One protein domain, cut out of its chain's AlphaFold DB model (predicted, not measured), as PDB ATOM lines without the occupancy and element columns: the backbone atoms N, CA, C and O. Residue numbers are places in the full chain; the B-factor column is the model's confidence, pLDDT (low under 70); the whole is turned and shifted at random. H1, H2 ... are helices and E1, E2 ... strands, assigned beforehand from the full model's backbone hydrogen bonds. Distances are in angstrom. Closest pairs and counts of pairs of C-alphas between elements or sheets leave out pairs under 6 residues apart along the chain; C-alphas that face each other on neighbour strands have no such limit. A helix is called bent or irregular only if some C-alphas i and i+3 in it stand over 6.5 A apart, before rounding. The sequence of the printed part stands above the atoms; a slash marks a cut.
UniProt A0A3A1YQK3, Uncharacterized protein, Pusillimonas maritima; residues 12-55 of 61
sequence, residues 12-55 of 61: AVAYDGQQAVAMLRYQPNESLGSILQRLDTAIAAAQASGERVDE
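AT A GLANCE: This is residues 12 to 55 of the 61 residues of an uncharacterized protein of Pusillimonas maritima (UniProt A0A3A1YQK3). A two-stranded hairpin, E1 and E2, has one helix, H1, packed over one of its faces, while the other face is bare; after the helix the last residues fold back, and residues 53 to 54 pair alongside E2. The whole is small and elongated, with the hairpin's turn at one end of the long axis and the link from E2 to H1 at the other. The printed part has 44 residues, with two named strands and one named helix in the order E1, E2, H1; the sheet's order is E1 - E2, antiparallel, and the class is mixed, helices and strands. It is compact, with a radius of gyration of the C-alphas of 10.2 A, and the C-alphas span 30 by 17 by 15 A.

HOW THE PARTS SIT: E1, residues 12 to 15, and E2, residues 20 to 25, form a hairpin, antiparallel neighbours with 178 degrees between their N-to-C directions. The C-alphas of Val 13 and Met 23 face each other at 4.6 A. Across the pair, N 14 and O 22 are within hydrogen-bond range at 2.9 A, as are N 24 and O 12 at 2.9 A. H1, residues 32 to 49, has 10 pairs of C-alphas within 8 A with E2, the closest being those of Ala 22 and Ala 42, 5.9 A apart. With E1 it has 6 such pairs, the closest being the C-alphas of Ala 12 and Leu 39, 7.0 A apart. In H1 every O i to N i+4 pair is within hydrogen-bond range. Residues 53 to 54, outside the named strands, pair with residues 22 to 23 of E2 in a short parallel pairing.

IN THESE COORDINATES: E1 begins at C-alpha 12, at (17.159, 7.727, -41.729), and its first and last C-alphas are 10.3 A apart. E2 runs 13.6 A from C-alpha 20 to C-alpha 25, the latter at (10.613, 8.396, -41.245). H1 runs 25.7 A from Leu 32 to Ser 49, whose C-alpha is at (17.357, 5.800, -21.952); it is not bent.

THE WHOLE: The two C-alphas farthest apart are those of Gln 18 and Asn 29, at 31.3 A, while the first and last printed C-alphas, of Ala 12 and Glu 55, are 10.8 A apart. The printed part has no cut. The link from E1 to E2, of 4 residues, is tight, and that from E2 to H1, of 6 residues, is short. The mean pLDDT of the printed part is 80.0, and residues 50 to 55 are under 70, where the model's confidence is low.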
ATOM      1  N   ALA A  12      15.854   7.633 -42.359       83.31
ATOM      2  CA  ALA A  12      17.159   7.727 -41.729       83.31
ATOM      3  C   ALA A  12      17.227   6.704 -40.595       83.31
ATOM      4  O   ALA A  12      16.310   6.612 -39.777       83.31
ATOM      5  N   VAL A  13      18.297   5.911 -40.572       83.06
ATOM      6  CA  VAL A  13      18.481   4.840 -39.591       83.06
ATOM      7  C   VAL A  13      19.881   4.927 -39.005       83.06
ATOM      8  O   VAL A  13      20.851   5.050 -39.751       83.06
ATOM      9  N   ALA A  14      19.975   4.829 -37.681       84.56
ATOM     10  CA  ALA A  14      21.235   4.750 -36.956       84.56
ATOM     11  C   ALA A  14      21.433   3.349 -36.370       84.56
ATOM     12  O   ALA A  14      20.499   2.763 -35.818       84.56
ATOM     13  N   TYR A  15      22.660   2.837 -36.474       81.56
ATOM     14  CA  TYR A  15      23.068   1.530 -35.962       81.56
ATOM     15  C   TYR A  15      24.227   1.685 -34.978       81.56
ATOM     16  O   TYR A  15      25.155   2.444 -35.242       81.56
ATOM     17  N   ASP A  16      24.195   0.923 -33.885       79.31
ATOM     18  CA  ASP A  16      25.288   0.837 -32.900       79.31
ATOM     19  C   ASP A  16      26.303  -0.282 -33.212       79.31
ATOM     20  O   ASP A  16      27.235  -0.524 -32.450       79.31
ATOM     21  N   GLY A  17      26.122  -0.971 -34.344       75.31
ATOM     22  CA  GLY A  17      26.924  -2.121 -34.764       75.31
ATOM     23  C   GLY A  17      26.309  -3.482 -34.426       75.31
ATOM     24  O   GLY A  17      26.722  -4.478 -35.015       75.31
ATOM     25  N   GLN A  18      25.293  -3.544 -33.560       77.88
ATOM     26  CA  GLN A  18      24.540  -4.772 -33.272       77.88
ATOM     27  C   GLN A  18      23.067  -4.660 -33.670       77.88
ATOM     28  O   GLN A  18      22.490  -5.621 -34.179       77.88
ATOM     29  N   GLN A  19      22.462  -3.490 -33.479       79.44
ATOM     30  CA  GLN A  19      21.057  -3.243 -33.764       79.44
ATOM     31  C   GLN A  19      20.805  -1.802 -34.214       79.44
ATOM     32  O   GLN A  19      21.626  -0.899 -34.047       79.44
ATOM     33  N   ALA A  20      19.643  -1.587 -34.827       81.25
ATOM     34  CA  ALA A  20      19.179  -0.242 -35.125       81.25
ATOM     35  C   ALA A  20      18.685   0.418 -33.834       81.25
ATOM     36  O   ALA A  20      17.730  -0.071 -33.220       81.25
ATOM     37  N   VAL A  21      19.325   1.525 -33.466       82.75
ATOM     38  CA  VAL A  21      19.058   2.291 -32.239       82.75
ATOM     39  C   VAL A  21      18.105   3.460 -32.467       82.75
ATOM     40  O   VAL A  21      17.404   3.868 -31.545       82.75
ATOM     41  N   ALA A  22      18.022   3.948 -33.707       82.94
ATOM     42  CA  ALA A  22      17.037   4.941 -34.109       82.94
ATOM     43  C   ALA A  22      16.547   4.673 -35.535       82.94
ATOM     44  O   ALA A  22      17.352   4.434 -36.438       82.94
ATOM     45  N   MET A  23      15.231   4.736 -35.743       83.75
ATOM     46  CA  MET A  23      14.608   4.716 -37.069       83.75
ATOM     47  C   MET A  23      13.636   5.878 -37.203       83.75
ATOM     48  O   MET A  23      12.628   5.944 -36.500       83.75
ATOM     49  N   LEU A  24      13.928   6.767 -38.150       81.88
ATOM     50  CA  LEU A  24      13.123   7.946 -38.435       81.88
ATOM     51  C   LEU A  24      12.540   7.870 -39.836       81.88
ATOM     52  O   LEU A  24      13.209   7.493 -40.805       81.88
ATOM     53  N   ARG A  25      11.278   8.275 -39.950       81.75
ATOM     54  CA  ARG A  25      10.613   8.396 -41.245       81.75
ATOM     55  C   ARG A  25      10.889   9.774 -41.836       81.75
ATOM     56  O   ARG A  25      10.663  10.786 -41.175       81.75
ATOM     57  N   TYR A  26      11.308   9.807 -43.100       79.12
ATOM     58  CA  TYR A  26      11.439  11.061 -43.834       79.12
ATOM     59  C   TYR A  26      10.064  11.692 -44.044       79.12
ATOM     60  O   TYR A  26       9.136  11.050 -44.553       79.12
ATOM     61  N   GLN A  27       9.937  12.955 -43.658       80.00
ATOM     62  CA  GLN A  27       8.725  13.737 -43.871       80.00
ATOM     63  C   GLN A  27       8.792  14.436 -45.247       80.00
ATOM     64  O   GLN A  27       9.850  14.936 -45.620       80.00
ATOM     65  N   PRO A  28       7.696  14.517 -46.029       72.94
ATOM     66  CA  PRO A  28       7.735  14.999 -47.421       72.94
ATOM     67  C   PRO A  28       8.326  16.403 -47.627       72.94
ATOM     68  O   PRO A  28       8.894  16.669 -48.681       72.94
ATOM     69  N   ASN A  29       8.213  17.277 -46.623       80.25
ATOM     70  CA  ASN A  29       8.685  18.667 -46.660       80.25
ATOM     71  C   ASN A  29       9.902  18.908 -45.754       80.25
ATOM     72  O   ASN A  29      10.221  20.047 -45.421       80.25
ATOM     73  N   GLU A  30      10.552  17.843 -45.298       79.88
ATOM     74  CA  GLU A  30      11.715  17.938 -44.432       79.88
ATOM     75  C   GLU A  30      12.997  18.109 -45.246       79.88
ATOM     76  O   GLU A  30      13.142  17.549 -46.332       79.88
ATOM     77  N   SER A  31      13.930  18.906 -44.727       84.88
ATOM     78  CA  SER A  31      15.261  19.039 -45.318       84.88
ATOM     79  C   SER A  31      16.181  17.909 -44.848       84.88
ATOM     80  O   SER A  31      16.015  17.375 -43.750       84.88
ATOM     81  N   LEU A  32      17.220  17.595 -45.628       80.12
ATOM     82  CA  LEU A  32      18.246  16.633 -45.204       80.12
ATOM     83  C   LEU A  32      18.881  17.020 -43.853       80.12
ATOM     84  O   LEU A  32      19.115  16.159 -43.012       80.12
ATOM     85  N   GLY A  33      19.124  18.312 -43.615       83.69
ATOM     86  CA  GLY A  33      19.670  18.779 -42.338       83.69
ATOM     87  C   GLY A  33      18.716  18.531 -41.166       83.69
ATOM     88  O   GLY A  33      19.146  18.106 -40.097       83.69
ATOM     89  N   SER A  34      17.415  18.723 -41.387       83.88
ATOM     90  CA  SER A  34      16.378  18.525 -40.370       83.88
ATOM     91  C   SER A  34      16.254  17.059 -39.944       83.88
ATOM     92  O   SER A  34      16.221  16.780 -38.745       83.88
ATOM     93  N   ILE A  35      16.274  16.115 -40.894       84.25
ATOM     94  CA  ILE A  35      16.215  14.685 -40.550       84.25
ATOM     95  C   ILE A  35      17.493  14.216 -39.843       84.25
ATOM     96  O   ILE A  35      17.418  13.393 -38.933       84.25
ATOM     97  N   LEU A  36      18.660  14.769 -40.194       85.50
ATOM     98  CA  LEU A  36      19.922  14.457 -39.514       85.50
ATOM     99  C   LEU A  36      19.952  14.993 -38.075       85.50
ATOM    100  O   LEU A  36      20.378  14.270 -37.180       85.50
ATOM    101  N   GLN A  37      19.443  16.203 -37.824       87.44
ATOM    102  CA  GLN A  37      19.316  16.739 -36.458       87.44
ATOM    103  C   GLN A  37      18.372  15.900 -35.589       87.44
ATOM    104  O   GLN A  37      18.654  15.643 -34.417       87.44
ATOM    105  N   ARG A  38      17.257  15.439 -36.165       86.69
ATOM    106  CA  ARG A  38      16.341  14.527 -35.470       86.69
ATOM    107  C   ARG A  38      16.989  13.174 -35.211       86.69
ATOM    108  O   ARG A  38      16.781  12.618 -34.137       86.69
ATOM    109  N   LEU A  39      17.788  12.664 -36.151       86.00
ATOM    110  CA  LEU A  39      18.516  11.407 -35.976       86.00
ATOM    111  C   LEU A  39      19.517  11.504 -34.831       86.00
ATOM    112  O   LEU A  39      19.548  10.616 -33.990       86.00
ATOM    113  N   ASP A  40      20.269  12.598 -34.764       85.00
ATOM    114  CA  ASP A  40      21.221  12.855 -33.683       85.00
ATOM    115  C   ASP A  40      20.521  12.905 -32.316       85.00
ATOM    116  O   ASP A  40      20.910  12.212 -31.377       85.00
ATOM    117  N   THR A  41      19.389  13.614 -32.241       86.44
ATOM    118  CA  THR A  41      18.549  13.658 -31.032       86.44
ATOM    119  C   THR A  41      18.035  12.269 -30.645       86.44
ATOM    120  O   THR A  41      18.053  11.905 -29.470       86.44
ATOM    121  N   ALA A  42      17.590  11.474 -31.620       84.88
ATOM    122  CA  ALA A  42      17.082  10.125 -31.394       84.88
ATOM    123  C   ALA A  42      18.184   9.160 -30.922       84.88
ATOM    124  O   ALA A  42      17.934   8.338 -30.043       84.88
ATOM    125  N   ILE A  43      19.407   9.286 -31.448       83.62
ATOM    126  CA  ILE A  43      20.575   8.529 -30.977       83.62
ATOM    127  C   ILE A  43      20.913   8.926 -29.539       83.62
ATOM    128  O   ILE A  43      21.073   8.046 -28.696       83.62
ATOM    129  N   ALA A  44      20.990  10.225 -29.241       85.56
ATOM    130  CA  ALA A  44      21.295  10.714 -27.899       85.56
ATOM    131  C   ALA A  44      20.242  10.258 -26.876       85.56
ATOM    132  O   ALA A  44      20.587   9.824 -25.777       85.56
ATOM    133  N   ALA A  45      18.960  10.287 -27.252       81.88
ATOM    134  CA  ALA A  45      17.874   9.766 -26.433       81.88
ATOM    135  C   ALA A  45      18.012   8.255 -26.203       81.88
ATOM    136  O   ALA A  45      17.945   7.824 -25.055       81.88
ATOM    137  N   ALA A  46      18.283   7.469 -27.251       80.62
ATOM    138  CA  ALA A  46      18.483   6.025 -27.130       80.62
ATOM    139  C   ALA A  46      19.700   5.664 -26.263       80.62
ATOM    140  O   ALA A  46      19.660   4.700 -25.503       80.62
ATOM    141  N   GLN A  47      20.775   6.453 -26.329       79.94
ATOM    142  CA  GLN A  47      21.946   6.288 -25.465       79.94
ATOM    143  C   GLN A  47      21.645   6.638 -24.002       79.94
ATOM    144  O   GLN A  47      22.174   5.991 -23.101       79.94
ATOM    145  N   ALA A  48      20.804   7.645 -23.759       81.94
ATOM    146  CA  ALA A  48      20.446   8.085 -22.413       81.94
ATOM    147  C   ALA A  48      19.408   7.175 -21.733       81.94
ATOM    148  O   ALA A  48      19.498   6.948 -20.528       81.94
ATOM    149  N   SER A  49      18.422   6.664 -22.479       73.00
ATOM    150  CA  SER A  49      17.357   5.800 -21.952       73.00
ATOM    151  C   SER A  49      17.685   4.308 -22.033       73.00
ATOM    152  O   SER A  49      17.081   3.513 -21.317       73.00
ATOM    153  N   GLY A  50      18.609   3.913 -22.916       67.31
ATOM    154  CA  GLY A  50      18.825   2.515 -23.299       67.31
ATOM    155  C   GLY A  50      17.687   1.932 -24.150       67.31
ATOM    156  O   GLY A  50      17.717   0.749 -24.485       67.31
ATOM    157  N   GLU A  51      16.685   2.743 -24.500       69.31
ATOM    158  CA  GLU A  51      15.499   2.331 -25.239       69.31
ATOM    159  C   GLU A  51      15.555   2.881 -26.665       69.31
ATOM    160  O   GLU A  51      15.800   4.063 -26.902       69.31
ATOM    161  N   ARG A  52      15.335   2.001 -27.641       69.06
ATOM    162  CA  ARG A  52      15.358   2.352 -29.060       69.06
ATOM    163  C   ARG A  52      14.280   3.388 -29.375       69.06
ATOM    164  O   ARG A  52      13.105   3.176 -29.087       69.06
ATOM    165  N   VAL A  53      14.662   4.442 -30.093       67.00
ATOM    166  CA  VAL A  53      13.711   5.431 -30.608       67.00
ATOM    167  C   VAL A  53      13.191   4.964 -31.963       67.00
ATOM    168  O   VAL A  53      13.893   5.002 -32.977       67.00
ATOM    169  N   ASP A  54      11.949   4.495 -31.975       65.88
ATOM    170  CA  ASP A  54      11.268   4.060 -33.187       65.88
ATOM    171  C   ASP A  54      10.026   4.917 -33.447       65.88
ATOM    172  O   ASP A  54       8.985   4.749 -32.813       65.88
ATOM    173  N   GLU A  55      10.123   5.840 -34.405       64.12
ATOM    174  CA  GLU A  55       8.971   6.648 -34.824       64.12
ATOM    175  C   GLU A  55       7.944   5.856 -35.640       64.12
ATOM    176  O   GLU A  55       6.813   6.311 -35.814       64.12
TER     177      GLU A  55